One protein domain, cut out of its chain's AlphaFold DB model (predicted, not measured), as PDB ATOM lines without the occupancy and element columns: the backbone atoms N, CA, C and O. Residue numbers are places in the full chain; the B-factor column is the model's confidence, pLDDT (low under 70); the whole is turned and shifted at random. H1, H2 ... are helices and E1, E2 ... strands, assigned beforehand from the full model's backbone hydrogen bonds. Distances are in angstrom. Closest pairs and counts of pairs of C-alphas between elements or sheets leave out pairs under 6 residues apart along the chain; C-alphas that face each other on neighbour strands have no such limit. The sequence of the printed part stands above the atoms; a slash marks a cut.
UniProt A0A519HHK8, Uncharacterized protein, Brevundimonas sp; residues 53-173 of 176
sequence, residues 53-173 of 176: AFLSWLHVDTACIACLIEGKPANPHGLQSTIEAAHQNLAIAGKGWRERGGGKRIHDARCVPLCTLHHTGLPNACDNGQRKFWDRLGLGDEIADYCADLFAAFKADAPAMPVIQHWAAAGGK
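Overview. This is residues 53 to 173 of the 176 residues of an uncharacterized protein of Brevundimonas sp (UniProt A0A519HHK8). A short two-strand hairpin, E1 and E2, lies near the middle of a helical body. H5 packs on E2 at one end of the hairpin, with H6 folded back beside H5, while H2 and H3 are at the hairpin's other end. Two long loops, residues 71 to 82 and 88 to 110, reach away from each other and make the longest axis. The 121 printed residues hold six named helices and two named strands, in the order H1 H2 E1 E2 H3 H4 H5 H6; the sheet, E1 - E2, is antiparallel and the class is mostly helix. The whole is compact, with a radius of gyration of the C-alphas of 13.5 A and spans of 39 by 31 by 30 A.

Arrangement. H1, residues 53 to 57, and H5, residues 140 to 155, only just touch, with 3 pairs of C-alphas within 8 A; the closest are Phe 54 and Phe 154, 6.7 A, and H5 takes part with residues 151 to 154 alone. H2, residues 65 to 70, touches H6, residues 160 to 171, with closest C-alphas Ile 69 and Ala 168, 5.3 A; they run the same way at a shallow tilt of 34.8 degrees, only just short of steep. E1, residues 83 to 87, and E2, residues 111 to 115, form an antiparallel hairpin, with N 84 and O 114 at 2.8 A and N 86 and O 112 at 2.9 A within hydrogen-bond range. The closest C-alphas of E2 and H5 are Cys 111 and Cys 147, 6.0 A. H3, residues 116 to 121, is close to but not clearly touching H2, with closest C-alphas Ala 66 and His 118, 6.9 A. H4, residues 130 to 136, touches H5 only at the corner, with closest C-alphas Trp 134 and Gly 140, 4.8 A. H5, the hub, touches H1, H4 and H6. H5 and H6 form a helical hairpin, opposite ways at a shallow tilt of 15 degrees, with closest C-alphas Leu 150 and Ala 160, 6.4 A. Every O i to N i+4 pair is within hydrogen-bond range in H1, H2, H3, H4 and H6, and 10 of 12 are in H5.

Along the chain. H1 begins at C-alpha 53, (-58.312, -15.831, 46.847). E1 and E2 are each 12.6 A long. H5 measures 24.5 A from C-alpha 140 at (-33.847, -26.154, 44.569), and H6 measures 16.7 A, ending at C-alpha 171, (-36.528, -30.842, 51.697).

Size, cuts and confidence. The two C-alphas farthest apart are His 77 and Gly 94, 40.1 A. The links H2 to E1 and E1 to E2 are long. The printed part has no cut. Residues 99 to 104 and 172 to 173 have pLDDT under 70.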
ATOM      1  N   ALA A  53     -57.742 -14.747  46.058       95.94
ATOM      2  CA  ALA A  53     -58.312 -15.831  46.847       95.94
ATOM      3  C   ALA A  53     -57.236 -16.856  47.223       95.94
ATOM      4  O   ALA A  53     -57.149 -17.233  48.391       95.94
ATOM      5  N   PHE A  54     -56.359 -17.222  46.283       96.50
ATOM      6  CA  PHE A  54     -55.212 -18.080  46.584       96.50
ATOM      7  C   PHE A  54     -54.267 -17.438  47.606       96.50
ATOM      8  O   PHE A  54     -53.833 -18.094  48.552       96.50
ATOM      9  N   LEU A  55     -53.974 -16.141  47.458       95.31
ATOM     10  CA  LEU A  55     -53.126 -15.436  48.420       95.31
ATOM     11  C   LEU A  55     -53.748 -15.444  49.817       95.31
ATOM     12  O   LEU A  55     -53.060 -15.790  50.770       95.31
ATOM     13  N   SER A  56     -55.038 -15.121  49.946       94.94
ATOM     14  CA  SER A  56     -55.750 -15.193  51.227       94.94
ATOM     15  C   SER A  56     -55.747 -16.605  51.810       94.94
ATOM     16  O   SER A  56     -55.486 -16.754  53.001       94.94
ATOM     17  N   TRP A  57     -55.962 -17.634  50.985       95.94
ATOM     18  CA  TRP A  57     -55.928 -19.038  51.403       95.94
ATOM     19  C   TRP A  57     -54.578 -19.432  52.023       95.94
ATOM     20  O   TRP A  57     -54.547 -20.117  53.044       95.94
ATOM     21  N   LEU A  58     -53.462 -18.904  51.502       95.81
ATOM     22  CA  LEU A  58     -52.129 -19.122  52.074       95.81
ATOM     23  C   LEU A  58     -51.939 -18.539  53.487       95.81
ATOM     24  O   LEU A  58     -50.959 -18.900  54.135       95.81
ATOM     25  N   HIS A  59     -52.827 -17.671  53.981       91.81
ATOM     26  CA  HIS A  59     -52.711 -17.048  55.308       91.81
ATOM     27  C   HIS A  59     -53.594 -17.673  56.400       91.81
ATOM     28  O   HIS A  59     -53.417 -17.312  57.562       91.81
ATOM     29  N   VAL A  60     -54.545 -18.555  56.066       86.38
ATOM     30  CA  VAL A  60     -55.563 -19.025  57.031       86.38
ATOM     31  C   VAL A  60     -55.050 -20.188  57.885       86.38
ATOM     32  O   VAL A  60     -54.888 -20.022  59.086       86.38
ATOM     33  N   ASP A  61     -54.724 -21.325  57.265       85.50
ATOM     34  CA  ASP A  61     -54.346 -22.565  57.964       85.50
ATOM     35  C   ASP A  61     -53.101 -23.198  57.328       85.50
ATOM     36  O   ASP A  61     -53.098 -24.341  56.862       85.50
ATOM     37  N   THR A  62     -52.019 -22.424  57.253       93.75
ATOM     38  CA  THR A  62     -50.751 -22.874  56.667       93.75
ATOM     39  C   THR A  62     -49.593 -22.724  57.647       93.75
ATOM     40  O   THR A  62     -49.678 -22.052  58.676       93.75
ATOM     41  N   ALA A  63     -48.474 -23.366  57.321       96.38
ATOM     42  CA  ALA A  63     -47.238 -23.262  58.077       96.38
ATOM     43  C   ALA A  63     -46.084 -22.849  57.165       96.38
ATOM     44  O   ALA A  63     -46.068 -23.122  55.967       96.38
ATOM     45  N   CYS A  64     -45.071 -22.222  57.759       97.50
ATOM     46  CA  CYS A  64     -43.842 -21.922  57.046       97.50
ATOM     47  C   CYS A  64     -43.098 -23.223  56.723       97.50
ATOM     48  O   CYS A  64     -42.615 -23.888  57.640       97.50
ATOM     49  N   ILE A  65     -42.944 -23.538  55.433       97.75
ATOM     50  CA  ILE A  65     -42.231 -24.751  55.000       97.75
ATOM     51  C   ILE A  65     -40.789 -24.796  55.528       97.75
ATOM     52  O   ILE A  65     -40.342 -25.825  56.017       97.75
ATOM     53  N   ALA A  66     -40.085 -23.661  55.536       97.19
ATOM     54  CA  ALA A  66     -38.722 -23.584  56.057       97.19
ATOM     55  C   ALA A  66     -38.658 -23.876  57.567       97.19
ATOM     56  O   ALA A  66     -37.743 -24.558  58.015       97.19
ATOM     57  N   CYS A  67     -39.664 -23.449  58.343       96.88
ATOM     58  CA  CYS A  67     -39.751 -23.813  59.760       96.88
ATOM     59  C   CYS A  67     -40.003 -25.311  59.972       96.88
ATOM     60  O   CYS A  67     -39.609 -25.837  61.008       96.88
ATOM     61  N   LEU A  68     -40.683 -25.985  59.042       97.00
ATOM     62  CA  LEU A  68     -40.911 -27.430  59.118       97.00
ATOM     63  C   LEU A  68     -39.664 -28.237  58.732       97.00
ATOM     64  O   LEU A  68     -39.481 -29.325  59.264       97.00
ATOM     65  N   ILE A  69     -38.811 -27.704  57.851       96.38
ATOM     66  CA  ILE A  69     -37.558 -28.350  57.428       96.38
ATOM     67  C   ILE A  69     -36.437 -28.116  58.451       96.38
ATOM     68  O   ILE A  69     -35.789 -29.060  58.885       96.38
ATOM     69  N   GLU A  70     -36.194 -26.862  58.836       94.06
ATOM     70  CA  GLU A  70     -35.019 -26.469  59.634       94.06
ATOM     71  C   GLU A  70     -35.357 -26.149  61.101       94.06
ATOM     72  O   GLU A  70     -34.464 -25.891  61.908       94.06
ATOM     73  N   GLY A  71     -36.641 -26.144  61.466       94.00
ATOM     74  CA  GLY A  71     -37.111 -25.652  62.759       94.00
ATOM     75  C   GLY A  71     -37.363 -24.140  62.775       94.00
ATOM     76  O   GLY A  71     -37.096 -23.403  61.822       94.00
ATOM     77  N   LYS A  72     -37.933 -23.646  63.879       92.00
ATOM     78  CA  LYS A  72     -38.208 -22.210  64.040       92.00
ATOM     79  C   LYS A  72     -36.892 -21.447  64.250       92.00
ATOM     80  O   LYS A  72     -36.127 -21.822  65.138       92.00
ATOM     81  N   PRO A  73     -36.643 -20.357  63.504       89.94
ATOM     82  CA  PRO A  73     -35.427 -19.581  63.676       89.94
ATOM     83  C   PRO A  73     -35.435 -18.850  65.021       89.94
ATOM     84  O   PRO A  73     -36.490 -18.469  65.538       89.94
ATOM     85  N   ALA A  74     -34.242 -18.612  65.568       87.44
ATOM     86  CA  ALA A  74     -34.085 -17.768  66.744       87.44
ATOM     87  C   ALA A  74     -34.606 -16.353  66.447       87.44
ATOM     88  O   ALA A  74     -34.289 -15.759  65.417       87.44
ATOM     89  N   ASN A  75     -35.390 -15.807  67.373       86.00
ATOM     90  CA  ASN A  75     -36.004 -14.490  67.245       86.00
ATOM     91  C   ASN A  75     -35.663 -13.613  68.461       86.00
ATOM     92  O   ASN A  75     -36.536 -13.313  69.277       86.00
ATOM     93  N   PRO A  76     -34.384 -13.225  68.622       76.38
ATOM     94  CA  PRO A  76     -33.910 -12.525  69.817       76.38
ATOM     95  C   PRO A  76     -34.526 -11.131  69.986       76.38
ATOM     96  O   PRO A  76     -34.535 -10.590  71.086       76.38
ATOM     97  N   HIS A  77     -35.054 -10.550  68.907       80.06
ATOM     98  CA  HIS A  77     -35.681  -9.229  68.914       80.06
ATOM     99  C   HIS A  77     -37.205  -9.284  69.082       80.06
ATOM    100  O   HIS A  77     -37.853  -8.243  69.025       80.06
ATOM    101  N   GLY A  78     -37.784 -10.479  69.265       82.00
ATOM    102  CA  GLY A  78     -39.224 -10.645  69.463       82.00
ATOM    103  C   GLY A  78     -40.065 -10.162  68.279       82.00
ATOM    104  O   GLY A  78     -41.196  -9.725  68.472       82.00
ATOM    105  N   LEU A  79     -39.524 -10.212  67.056       79.44
ATOM    106  CA  LEU A  79     -40.245  -9.793  65.857       79.44
ATOM    107  C   LEU A  79     -41.501 -10.644  65.677       79.44
ATOM    108  O   LEU A  79     -41.463 -11.866  65.822       79.44
ATOM    109  N   GLN A  80     -42.614 -10.018  65.320       80.62
ATOM    110  CA  GLN A  80     -43.810 -10.766  64.972       80.62
ATOM    111  C   GLN A  80     -43.509 -11.687  63.779       80.62
ATOM    112  O   GLN A  80     -42.949 -11.263  62.771       80.62
ATOM    113  N   SER A  81     -43.851 -12.967  63.919       85.44
ATOM    114  CA  SER A  81     -43.646 -13.975  62.882       85.44
ATOM    115  C   SER A  81     -45.008 -14.449  62.393       85.44
ATOM    116  O   SER A  81     -45.597 -15.366  62.961       85.44
ATOM    117  N   THR A  82     -45.535 -13.772  61.378       93.06
ATOM    118  CA  THR A  82     -46.776 -14.152  60.687       93.06
ATOM    119  C   THR A  82     -46.461 -14.916  59.416       93.06
ATOM    120  O   THR A  82     -45.374 -14.762  58.860       93.06
ATOM    121  N   ILE A  83     -47.402 -15.735  58.950       96.31
ATOM    122  CA  ILE A  83     -47.285 -16.361  57.636       96.31
ATOM    123  C   ILE A  83     -47.617 -15.344  56.545       96.31
ATOM    124  O   ILE A  83     -48.605 -14.616  56.626       96.31
ATOM    125  N   GLU A  84     -46.768 -15.317  55.526       95.56
ATOM    126  CA  GLU A  84     -46.817 -14.443  54.369       95.56
ATOM    127  C   GLU A  84     -46.804 -15.276  53.084       95.56
ATOM    128  O   GLU A  84     -46.128 -16.305  52.998       95.56
ATOM    129  N   ALA A  85     -47.528 -14.814  52.063       96.19
ATOM    130  CA  ALA A  85     -47.433 -15.366  50.719       96.19
ATOM    131  C   ALA A  85     -46.157 -14.843  50.035       96.19
ATOM    132  O   ALA A  85     -46.114 -13.713  49.543       96.19
ATOM    133  N   ALA A  86     -45.109 -15.665  50.014       95.69
ATOM    134  CA  ALA A  86     -43.820 -15.321  49.426       95.69
ATOM    135  C   ALA A  86     -43.808 -15.634  47.922       95.69
ATOM    136  O   ALA A  86     -43.799 -16.803  47.525       95.69
ATOM    137  N   HIS A  87     -43.784 -14.595  47.080       94.31
ATOM    138  CA  HIS A  87     -43.723 -14.725  45.617       94.31
ATOM    139  C   HIS A  87     -42.363 -15.245  45.142       94.31
ATOM    140  O   HIS A  87     -41.318 -14.661  45.431       94.31
ATOM    141  N   GLN A  88     -42.375 -16.282  44.313       93.12
ATOM    142  CA  GLN A  88     -41.182 -16.858  43.705       93.12
ATOM    143  C   GLN A  88     -40.891 -16.207  42.351       93.12
ATOM    144  O   GLN A  88     -41.729 -16.145  41.452       93.12
ATOM    145  N   ASN A  89     -39.669 -15.698  42.223       88.31
ATOM    146  CA  ASN A  89     -39.152 -14.933  41.090       88.31
ATOM    147  C   ASN A  89     -37.991 -15.654  40.380       88.31
ATOM    148  O   ASN A  89     -37.275 -15.034  39.588       88.31
ATOM    149  N   LEU A  90     -37.777 -16.936  40.688       87.62
ATOM    150  CA  LEU A  90     -36.766 -17.772  40.054       87.62
ATOM    151  C   LEU A  90     -37.100 -18.052  38.585       87.62
ATOM    152  O   LEU A  90     -38.258 -18.239  38.217       87.62
ATOM    153  N   ALA A  91     -36.054 -18.127  37.763       87.50
ATOM    154  CA  ALA A  91     -36.121 -18.740  36.444       87.50
ATOM    155  C   ALA A  91     -35.758 -20.223  36.586       87.50
ATOM    156  O   ALA A  91     -34.667 -20.547  37.062       87.50
ATOM    157  N   ILE A  92     -36.673 -21.103  36.188       89.88
ATOM    158  CA  ILE A  92     -36.543 -22.562  36.261       89.88
ATOM    159  C   ILE A  92     -36.969 -23.110  34.898       89.88
ATOM    160  O   ILE A  92     -38.132 -23.452  34.670       89.88
ATOM    161  N   ALA A  93     -36.026 -23.124  33.953       85.81
ATOM    162  CA  ALA A  93     -36.304 -23.420  32.547       85.81
ATOM    163  C   ALA A  93     -36.918 -24.817  32.348       85.81
ATOM    164  O   ALA A  93     -37.876 -24.952  31.589       85.81
ATOM    165  N   GLY A  94     -36.433 -25.825  33.085       87.31
ATOM    166  CA  GLY A  94     -36.956 -27.197  33.035       87.31
ATOM    167  C   GLY A  94     -38.414 -27.336  33.491       87.31
ATOM    168  O   GLY A  94     -39.076 -28.296  33.121       87.31
ATOM    169  N   LYS A  95     -38.934 -26.350  34.231       88.81
ATOM    170  CA  LYS A  95     -40.324 -26.286  34.715       88.81
ATOM    171  C   LYS A  95     -41.126 -25.175  34.017       88.81
ATOM    172  O   LYS A  95     -42.202 -24.785  34.462       88.81
ATOM    173  N   GLY A  96     -40.583 -24.604  32.937       86.38
ATOM    174  CA  GLY A  96     -41.227 -23.549  32.153       86.38
ATOM    175  C   GLY A  96     -41.252 -22.162  32.807       86.38
ATOM    176  O   GLY A  96     -41.869 -21.248  32.258       86.38
ATOM    177  N   TRP A  97     -40.582 -21.955  33.945       86.62
ATOM    178  CA  TRP A  97     -40.505 -20.641  34.587       86.62
ATOM    179  C   TRP A  97     -39.414 -19.800  33.930       86.62
ATOM    180  O   TRP A  97     -38.225 -20.110  34.014       86.62
ATOM    181  N   ARG A  98     -39.817 -18.712  33.276       77.94
ATOM    182  CA  ARG A  98     -38.901 -17.790  32.594       77.94
ATOM    183  C   ARG A  98     -38.439 -16.667  33.515       77.94
ATOM    184  O   ARG A  98     -39.045 -16.397  34.551       77.94
ATOM    185  N   GLU A  99     -37.357 -16.001  33.115       66.56
ATOM    186  CA  GLU A  99     -36.817 -14.861  33.850       66.56
ATOM    187  C   GLU A  99     -37.859 -13.744  33.997       66.56
ATOM    188  O   GLU A  99     -38.651 -13.457  33.093       66.56
ATOM    189  N   ARG A 100     -37.869 -13.115  35.177       64.00
ATOM    190  CA  ARG A 100     -38.857 -12.109  35.557       64.00
ATOM    191  C   ARG A 100     -38.951 -10.981  34.536       64.00
ATOM    192  O   ARG A 100     -38.019 -10.208  34.306       64.00
ATOM    193  N   GLY A 101     -40.143 -10.808  33.987       52.69
ATOM    194  CA  GLY A 101     -40.447  -9.690  33.118       52.69
ATOM    195  C   GLY A 101     -40.600  -8.380  33.884       52.69
ATOM    196  O   GLY A 101     -41.715  -7.915  34.022       52.69
ATOM    197  N   GLY A 102     -39.524  -7.754  34.368       49.81
ATOM    198  CA  GLY A 102     -39.461  -6.411  34.996       49.81
ATOM    199  C   GLY A 102     -40.499  -6.017  36.071       49.81
ATOM    200  O   GLY A 102     -40.438  -4.887  36.550       49.81
ATOM    201  N   GLY A 103     -41.416  -6.902  36.458       58.38
ATOM    202  CA  GLY A 103     -42.300  -6.812  37.612       58.38
ATOM    203  C   GLY A 103     -41.779  -7.695  38.746       58.38
ATOM    204  O   GLY A 103     -41.110  -8.696  38.502       58.38
ATOM    205  N   LYS A 104     -42.071  -7.309  39.993       63.25
ATOM    206  CA  LYS A 104     -41.643  -8.042  41.202       63.25
ATOM    207  C   LYS A 104     -42.494  -9.281  41.517       63.25
ATOM    208  O   LYS A 104     -42.123 -10.050  42.393       63.25
ATOM    209  N   ARG A 105     -43.659  -9.417  40.878       73.88
ATOM    210  CA  ARG A 105     -44.645 -10.482  41.106       73.88
ATOM    211  C   ARG A 105     -45.165 -10.902  39.745       73.88
ATOM    212  O   ARG A 105     -45.699 -10.054  39.036       73.88
ATOM    213  N   ILE A 106     -44.952 -12.153  39.358       72.44
ATOM    214  CA  ILE A 106     -45.289 -12.644  38.013       72.44
ATOM    215  C   ILE A 106     -46.625 -13.383  38.057       72.44
ATOM    216  O   ILE A 106     -47.541 -13.050  37.317       72.44
ATOM    217  N   HIS A 107     -46.792 -14.317  38.989       83.81
ATOM    218  CA  HIS A 107     -47.982 -15.157  39.065       83.81
ATOM    219  C   HIS A 107     -48.285 -15.487  40.527       83.81
ATOM    220  O   HIS A 107     -47.378 -15.896  41.245       83.81
ATOM    221  N   ASP A 108     -49.527 -15.307  40.979       89.81
ATOM    222  CA  ASP A 108     -49.881 -15.590  42.382       89.81
ATOM    223  C   ASP A 108     -49.827 -17.077  42.726       89.81
ATOM    224  O   ASP A 108     -49.367 -17.408  43.803       89.81
ATOM    225  N   ALA A 109     -50.128 -17.976  41.782       92.06
ATOM    226  CA  ALA A 109     -49.816 -19.407  41.927       92.06
ATOM    227  C   ALA A 109     -48.320 -19.738  42.134       92.06
ATOM    228  O   ALA A 109     -48.001 -20.859  42.502       92.06
ATOM    229  N   ARG A 110     -47.386 -18.799  41.914       93.00
ATOM    230  CA  ARG A 110     -45.962 -18.972  42.261       93.00
ATOM    231  C   ARG A 110     -45.687 -18.379  43.644       93.00
ATOM    232  O   ARG A 110     -44.775 -17.568  43.801       93.00
ATOM    233  N   CYS A 111     -46.508 -18.738  44.622       95.62
ATOM    234  CA  CYS A 111     -46.371 -18.313  46.010       95.62
ATOM    235  C   CYS A 111     -46.313 -19.512  46.935       95.62
ATOM    236  O   CYS A 111     -46.953 -20.532  46.694       95.62
ATOM    237  N   VAL A 112     -45.596 -19.336  48.038       97.19
ATOM    238  CA  VAL A 112     -45.505 -20.327  49.109       97.19
ATOM    239  C   VAL A 112     -45.653 -19.650  50.468       97.19
ATOM    240  O   VAL A 112     -45.275 -18.482  50.606       97.19
ATOM    241  N   PRO A 113     -46.175 -20.358  51.482       97.88
ATOM    242  CA  PRO A 113     -46.275 -19.830  52.830       97.88
ATOM    243  C   PRO A 113     -44.894 -19.827  53.496       97.88
ATOM    244  O   PRO A 113     -44.279 -20.875  53.728       97.88
ATOM    245  N   LEU A 114     -44.397 -18.638  53.831       97.69
ATOM    246  CA  LEU A 114     -43.205 -18.446  54.658       97.69
ATOM    247  C   LEU A 114     -43.536 -17.541  55.836       97.69
ATOM    248  O   LEU A 114     -44.342 -16.630  55.710       97.69
ATOM    249  N   CYS A 115     -42.907 -17.763  56.987       96.62
ATOM    250  CA  CYS A 115     -43.017 -16.798  58.070       96.62
ATOM    251  C   CYS A 115     -42.212 -15.539  57.728       96.62
ATOM    252  O   CYS A 115     -41.213 -15.633  57.010       96.62
ATOM    253  N   THR A 116     -42.573 -14.388  58.295       95.31
ATOM    254  CA  THR A 116     -41.878 -13.107  58.069       95.31
ATOM    255  C   THR A 116     -40.354 -13.221  58.225       95.31
ATOM    256  O   THR A 116     -39.604 -12.636  57.451       95.31
ATOM    257  N   LEU A 117     -39.867 -14.044  59.164       94.81
ATOM    258  CA  LEU A 117     -38.430 -14.260  59.385       94.81
ATOM    259  C   LEU A 117     -37.747 -14.970  58.204       94.81
ATOM    260  O   LEU A 117     -36.725 -14.496  57.714       94.81
ATOM    261  N   HIS A 118     -38.322 -16.071  57.715       96.38
ATOM    262  CA  HIS A 118     -37.794 -16.798  56.555       96.38
ATOM    263  C   HIS A 118     -38.097 -16.112  55.223       96.38
ATOM    264  O   HIS A 118     -37.400 -16.367  54.243       96.38
ATOM    265  N   HIS A 119     -39.107 -15.247  55.167       96.06
ATOM    266  CA  HIS A 119     -39.421 -14.471  53.977       96.06
ATOM    267  C   HIS A 119     -38.466 -13.284  53.819       96.06
ATOM    268  O   HIS A 119     -37.766 -13.211  52.811       96.06
ATOM    269  N   THR A 120     -38.373 -12.408  54.829       93.62
ATOM    270  CA  THR A 120     -37.638 -11.130  54.740       93.62
ATOM    271  C   THR A 120     -36.760 -10.799  55.951       93.62
ATOM    272  O   THR A 120     -35.806 -10.035  55.818       93.62
ATOM    273  N   GLY A 121     -37.063 -11.344  57.132       88.81
ATOM    274  CA  GLY A 121     -36.507 -10.866  58.403       88.81
ATOM    275  C   GLY A 121     -35.082 -11.318  58.737       88.81
ATOM    276  O   GLY A 121     -34.442 -10.700  59.586       88.81
ATOM    277  N   LEU A 122     -34.569 -12.372  58.097       88.62
ATOM    278  CA  LEU A 122     -33.230 -12.916  58.359       88.62
ATOM    279  C   LEU A 122     -32.230 -12.598  57.231       88.62
ATOM    280  O   LEU A 122     -32.616 -12.483  56.067       88.62
ATOM    281  N   PRO A 123     -30.913 -12.538  57.516       90.69
ATOM    282  CA  PRO A 123     -29.894 -12.354  56.477       90.69
ATOM    283  C   PRO A 123     -29.949 -13.410  55.362       90.69
ATOM    284  O   PRO A 123     -29.690 -13.104  54.202       90.69
ATOM    285  N   ASN A 124     -30.326 -14.642  55.708       90.81
ATOM    286  CA  ASN A 124     -30.510 -15.766  54.792       90.81
ATOM    287  C   ASN A 124     -31.977 -15.971  54.372       90.81
ATOM    288  O   ASN A 124     -32.316 -17.061  53.923       90.81
ATOM    289  N   ALA A 125     -32.847 -14.972  54.536       94.69
ATOM    290  CA  ALA A 125     -34.245 -15.058  54.130       94.69
ATOM    291  C   ALA A 125     -34.417 -15.175  52.604       94.69
ATOM    292  O   ALA A 125     -33.546 -14.780  51.823       94.69
ATOM    293  N   CYS A 126     -35.573 -15.689  52.190       96.00
ATOM    294  CA  CYS A 126     -35.930 -15.968  50.802       96.00
ATOM    295  C   CYS A 126     -35.747 -14.745  49.886       96.00
ATOM    296  O   CYS A 126     -35.091 -14.848  48.845       96.00
ATOM    297  N   ASP A 127     -36.215 -13.564  50.299       92.81
ATOM    298  CA  ASP A 127     -36.131 -12.339  49.487       92.81
ATOM    299  C   ASP A 127     -34.697 -11.852  49.236       92.81
ATOM    300  O   ASP A 127     -34.431 -11.195  48.225       92.81
ATOM    301  N   ASN A 128     -33.750 -12.216  50.104       92.00
ATOM    302  CA  ASN A 128     -32.343 -11.842  49.958       92.00
ATOM    303  C   ASN A 128     -31.594 -12.740  48.958       92.00
ATOM    304  O   ASN A 128     -30.497 -12.391  48.510       92.00
ATOM    305  N   GLY A 129     -32.168 -13.883  48.571       93.00
ATOM    306  CA  GLY A 129     -31.541 -14.804  47.630       93.00
ATOM    307  C   GLY A 129     -32.298 -16.114  47.463       93.00
ATOM    308  O   GLY A 129     -31.837 -17.144  47.947       93.00
ATOM    309  N   GLN A 130     -33.404 -16.087  46.713       94.19
ATOM    310  CA  GLN A 130     -34.315 -17.229  46.550       94.19
ATOM    311  C   GLN A 130     -33.607 -18.521  46.127       94.19
ATOM    312  O   GLN A 130     -33.861 -19.564  46.711       94.19
ATOM    313  N   ARG A 131     -32.666 -18.461  45.172       94.25
ATOM    314  CA  ARG A 131     -31.937 -19.657  44.704       94.25
ATOM    315  C   ARG A 131     -31.193 -20.324  45.861       94.25
ATOM    316  O   ARG A 131     -31.463 -21.467  46.190       94.25
ATOM    317  N   LYS A 132     -30.340 -19.556  46.545       95.81
ATOM    318  CA  LYS A 132     -29.574 -20.038  47.703       95.81
ATOM    319  C   LYS A 132     -30.484 -20.517  48.833       95.81
ATOM    320  O   LYS A 132     -30.149 -21.482  49.506       95.81
ATOM    321  N   PHE A 133     -31.608 -19.836  49.049       96.50
ATOM    322  CA  PHE A 133     -32.584 -20.209  50.063       96.50
ATOM    323  C   PHE A 133     -33.191 -21.588  49.783       96.50
ATOM    324  O   PHE A 133     -33.162 -22.443  50.663       96.50
ATOM    325  N   TRP A 134     -33.683 -21.826  48.565       96.19
ATOM    326  CA  TRP A 134     -34.331 -23.088  48.198       96.19
ATOM    327  C   TRP A 134     -33.352 -24.244  48.018       96.19
ATOM    328  O   TRP A 134     -33.680 -25.364  48.406       96.19
ATOM    329  N   ASP A 135     -32.147 -23.988  47.502       95.38
ATOM    330  CA  ASP A 135     -31.086 -25.001  47.422       95.38
ATOM    331  C   ASP A 135     -30.681 -25.462  48.832       95.38
ATOM    332  O   ASP A 135     -30.558 -26.656  49.096       95.38
ATOM    333  N   ARG A 136     -30.545 -24.520  49.778       94.69
ATOM    334  CA  ARG A 136     -30.258 -24.824  51.188       94.69
ATOM    335  C   ARG A 136     -31.360 -25.661  51.835       94.69
ATOM    336  O   ARG A 136     -31.040 -26.548  52.611       94.69
ATOM    337  N   LEU A 137     -32.623 -25.412  51.498       95.19
ATOM    338  CA  LEU A 137     -33.766 -26.204  51.965       95.19
ATOM    339  C   LEU A 137     -33.954 -27.526  51.202       95.19
ATOM    340  O   LEU A 137     -34.998 -28.149  51.351       95.19
ATOM    341  N   GLY A 138     -33.014 -27.918  50.334       94.81
ATOM    342  CA  GLY A 138     -33.076 -29.179  49.591       94.81
ATOM    343  C   GLY A 138     -34.177 -29.252  48.530       94.81
ATOM    344  O   GLY A 138     -34.433 -30.332  48.009       94.81
ATOM    345  N   LEU A 139     -34.834 -28.133  48.206       95.06
ATOM    346  CA  LEU A 139     -35.896 -28.080  47.198       95.06
ATOM    347  C   LEU A 139     -35.379 -27.606  45.840       95.06
ATOM    348  O   LEU A 139     -35.838 -28.095  44.816       95.06
ATOM    349  N   GLY A 140     -34.429 -26.671  45.810       94.25
ATOM    350  CA  GLY A 140     -33.847 -26.154  44.569       94.25
ATOM    351  C   GLY A 140     -34.901 -25.767  43.523       94.25
ATOM    352  O   GLY A 140     -35.679 -24.840  43.743       94.25
ATOM    353  N   ASP A 141     -34.917 -26.468  42.385       94.75
ATOM    354  CA  ASP A 141     -35.893 -26.268  41.299       94.75
ATOM    355  C   ASP A 141     -37.283 -26.867  41.579       94.75
ATOM    356  O   ASP A 141     -38.268 -26.430  40.980       94.75
ATOM    357  N   GLU A 142     -37.404 -27.797  42.527       96.19
ATOM    358  CA  GLU A 142     -38.678 -28.421  42.907       96.19
ATOM    359  C   GLU A 142     -39.616 -27.469  43.661       96.19
ATOM    360  O   GLU A 142     -40.798 -27.750  43.841       96.19
ATOM    361  N   ILE A 143     -39.142 -26.270  44.020       96.19
ATOM    362  CA  ILE A 143     -40.016 -25.173  44.452       96.19
ATOM    363  C   ILE A 143     -41.119 -24.871  43.426       96.19
ATOM    364  O   ILE A 143     -42.204 -24.421  43.803       96.19
ATOM    365  N   ALA A 144     -40.861 -25.113  42.136       95.31
ATOM    366  CA  ALA A 144     -41.864 -24.941  41.095       95.31
ATOM    367  C   ALA A 144     -43.027 -25.928  41.243       95.31
ATOM    368  O   ALA A 144     -44.185 -25.519  41.141       95.31
ATOM    369  N   ASP A 145     -42.713 -27.189  41.531       96.88
ATOM    370  CA  ASP A 145     -43.695 -28.254  41.717       96.88
ATOM    371  C   ASP A 145     -44.453 -28.052  43.026       96.88
ATOM    372  O   ASP A 145     -45.678 -28.108  43.041       96.88
ATOM    373  N   TYR A 146     -43.761 -27.657  44.096       97.75
ATOM    374  CA  TYR A 146     -44.412 -27.296  45.352       97.75
ATOM    375  C   TYR A 146     -45.431 -26.153  45.186       97.75
ATOM    376  O   TYR A 146     -46.548 -26.227  45.704       97.75
ATOM    377  N   CYS A 147     -45.088 -25.104  44.430       97.19
ATOM    378  CA  CYS A 147     -46.040 -24.038  44.106       97.19
ATOM    379  C   CYS A 147     -47.250 -24.574  43.321       97.19
ATOM    380  O   CYS A 147     -48.386 -24.183  43.596       97.19
ATOM    381  N   ALA A 148     -47.011 -25.462  42.350       96.88
ATOM    382  CA  ALA A 148     -48.068 -26.066  41.547       96.88
ATOM    383  C   ALA A 148     -49.006 -26.935  42.399       96.88
ATOM    384  O   ALA A 148     -50.222 -26.800  42.273       96.88
ATOM    385  N   ASP A 149     -48.464 -27.744  43.309       98.06
ATOM    386  CA  ASP A 149     -49.237 -28.603  44.210       98.06
ATOM    387  C   ASP A 149     -50.078 -27.791  45.200       98.06
ATOM    388  O   ASP A 149     -51.247 -28.110  45.425       98.06
ATOM    389  N   LEU A 150     -49.527 -26.707  45.761       98.06
ATOM    390  CA  LEU A 150     -50.296 -25.789  46.611       98.06
ATOM    391  C   LEU A 150     -51.467 -25.175  45.850       98.06
ATOM    392  O   LEU A 150     -52.585 -25.112  46.361       98.06
ATOM    393  N   PHE A 151     -51.212 -24.718  44.625       97.50
ATOM    394  CA  PHE A 151     -52.256 -24.130  43.804       97.50
ATOM    395  C   PHE A 151     -53.308 -25.170  43.401       97.50
ATOM    396  O   PHE A 151     -54.500 -24.878  43.449       97.50
ATOM    397  N   ALA A 152     -52.899 -26.395  43.070       97.94
ATOM    398  CA  ALA A 152     -53.812 -27.496  42.776       97.94
ATOM    399  C   ALA A 152     -54.697 -27.845  43.982       97.94
ATOM    400  O   ALA A 152     -55.910 -27.978  43.818       97.94
ATOM    401  N   ALA A 153     -54.126 -27.914  45.190       97.69
ATOM    402  CA  ALA A 153     -54.881 -28.139  46.422       97.69
ATOM    403  C   ALA A 153     -55.920 -27.036  46.659       97.69
ATOM    404  O   ALA A 153     -57.088 -27.340  46.886       97.69
ATOM    405  N   PHE A 154     -55.537 -25.766  46.499       97.56
ATOM    406  CA  PHE A 154     -56.474 -24.644  46.565       97.56
ATOM    407  C   PHE A 154     -57.614 -24.776  45.543       97.56
ATOM    408  O   PHE A 154     -58.783 -24.611  45.884       97.56
ATOM    409  N   LYS A 155     -57.302 -25.109  44.286       97.88
ATOM    410  CA  LYS A 155     -58.317 -25.288  43.233       97.88
ATOM    411  C   LYS A 155     -59.263 -26.460  43.501       97.88
ATOM    412  O   LYS A 155     -60.380 -26.431  42.988       97.88
ATOM    413  N   ALA A 156     -58.823 -27.448  44.272       97.62
ATOM    414  CA  ALA A 156     -59.604 -28.604  44.689       97.62
ATOM    415  C   ALA A 156     -60.313 -28.414  46.045       97.62
ATOM    416  O   ALA A 156     -60.905 -29.372  46.535       97.62
ATOM    417  N   ASP A 157     -60.238 -27.220  46.651       96.56
ATOM    418  CA  ASP A 157     -60.735 -26.939  48.010       96.56
ATOM    419  C   ASP A 157     -60.165 -27.903  49.075       96.56
ATOM    420  O   ASP A 157     -60.811 -28.282  50.050       96.56
ATOM    421  N   ALA A 158     -58.923 -28.342  48.864       96.94
ATOM    422  CA  ALA A 158     -58.196 -29.223  49.766       96.94
ATOM    423  C   ALA A 158     -57.356 -28.410  50.773       96.94
ATOM    424  O   ALA A 158     -56.933 -27.290  50.473       96.94
ATOM    425  N   PRO A 159     -57.056 -28.957  51.964       96.50
ATOM    426  CA  PRO A 159     -56.207 -28.281  52.943       96.50
ATOM    427  C   PRO A 159     -54.754 -28.147  52.458       96.50
ATOM    428  O   PRO A 159     -54.202 -29.060  51.844       96.50
ATOM    429  N   ALA A 160     -54.096 -27.036  52.807       96.62
ATOM    430  CA  ALA A 160     -52.703 -26.776  52.429       96.62
ATOM    431  C   ALA A 160     -51.702 -27.682  53.161       96.62
ATOM    432  O   ALA A 160     -50.709 -28.129  52.588       96.62
ATOM    433  N   MET A 161     -51.943 -27.935  54.452       97.56
ATOM    434  CA  MET A 161     -50.966 -28.560  55.350       97.56
ATOM    435  C   MET A 161     -50.419 -29.914  54.871       97.56
ATOM    436  O   MET A 161     -49.200 -30.077  54.943       97.56
ATOM    437  N   PRO A 162     -51.225 -30.855  54.337       97.56
ATOM    438  CA  PRO A 162     -50.697 -32.107  53.793       97.56
ATOM    439  C   PRO A 162     -49.671 -31.906  52.669       97.56
ATOM    440  O   PRO A 162     -48.647 -32.586  52.651       97.56
ATOM    441  N   VAL A 163     -49.893 -30.931  51.777       97.75
ATOM    442  CA  VAL A 163     -48.938 -30.581  50.711       97.75
ATOM    443  C   VAL A 163     -47.644 -30.046  51.322       97.75
ATOM    444  O   VAL A 163     -46.556 -30.511  50.993       97.75
ATOM    445  N   ILE A 164     -47.751 -29.108  52.266       97.88
ATOM    446  CA  ILE A 164     -46.586 -28.498  52.920       97.88
ATOM    447  C   ILE A 164     -45.758 -29.562  53.656       97.88
ATOM    448  O   ILE A 164     -44.533 -29.566  53.562       97.88
ATOM    449  N   GLN A 165     -46.409 -30.477  54.377       97.19
ATOM    450  CA  GLN A 165     -45.748 -31.556  55.115       97.19
ATOM    451  C   GLN A 165     -45.051 -32.549  54.182       97.19
ATOM    452  O   GLN A 165     -43.924 -32.955  54.466       97.19
ATOM    453  N   HIS A 166     -45.689 -32.905  53.063       96.81
ATOM    454  CA  HIS A 166     -45.086 -33.756  52.039       96.81
ATOM    455  C   HIS A 166     -43.776 -33.151  51.514       96.81
ATOM    456  O   HIS A 166     -42.727 -33.800  51.548       96.81
ATOM    457  N   TRP A 167     -43.814 -31.878  51.118       97.25
ATOM    458  CA  TRP A 167     -42.646 -31.171  50.595       97.25
ATOM    459  C   TRP A 167     -41.583 -30.884  51.662       97.25
ATOM    460  O   TRP A 167     -40.388 -30.974  51.379       97.25
ATOM    461  N   ALA A 168     -41.978 -30.621  52.910       96.75
ATOM    462  CA  ALA A 168     -41.038 -30.485  54.021       96.75
ATOM    463  C   ALA A 168     -40.270 -31.793  54.286       96.75
ATOM    464  O   ALA A 168     -39.060 -31.767  54.506       96.75
ATOM    465  N   ALA A 169     -40.941 -32.946  54.200       93.75
ATOM    466  CA  ALA A 169     -40.297 -34.251  54.343       93.75
ATOM    467  C   ALA A 169     -39.312 -34.568  53.196       93.75
ATOM    468  O   ALA A 169     -38.373 -35.346  53.385       93.75
ATOM    469  N   ALA A 170     -39.503 -33.968  52.016       87.75
ATOM    470  CA  ALA A 170     -38.560 -34.052  50.904       87.75
ATOM    471  C   ALA A 170     -37.344 -33.121  51.096       87.75
ATOM    472  O   ALA A 170     -36.209 -33.557  50.897       87.75
ATOM    473  N   GLY A 171     -37.563 -31.881  51.553       77.19
ATOM    474  CA  GLY A 171     -36.528 -30.842  51.697       77.19
ATOM    475  C   GLY A 171     -35.445 -31.101  52.760       77.19
ATOM    476  O   GLY A 171     -34.376 -30.502  52.731       77.19
ATOM    477  N   GLY A 172     -35.647 -32.048  53.676       63.16
ATOM    478  CA  GLY A 172     -34.628 -32.431  54.667       63.16
ATOM    479  C   GLY A 172     -33.575 -33.438  54.175       63.16
ATOM    480  O   GLY A 172     -32.631 -33.732  54.905       63.16
ATOM    481  N   LYS A 173     -33.733 -34.010  52.973       58.84
ATOM    482  CA  LYS A 173     -32.918 -35.156  52.517       58.84
ATOM    483  C   LYS A 173     -31.603 -34.782  51.827       58.84
ATOM    484  O   LYS A 173     -30.781 -35.661  51.613       58.84
TER     485      LYS A 173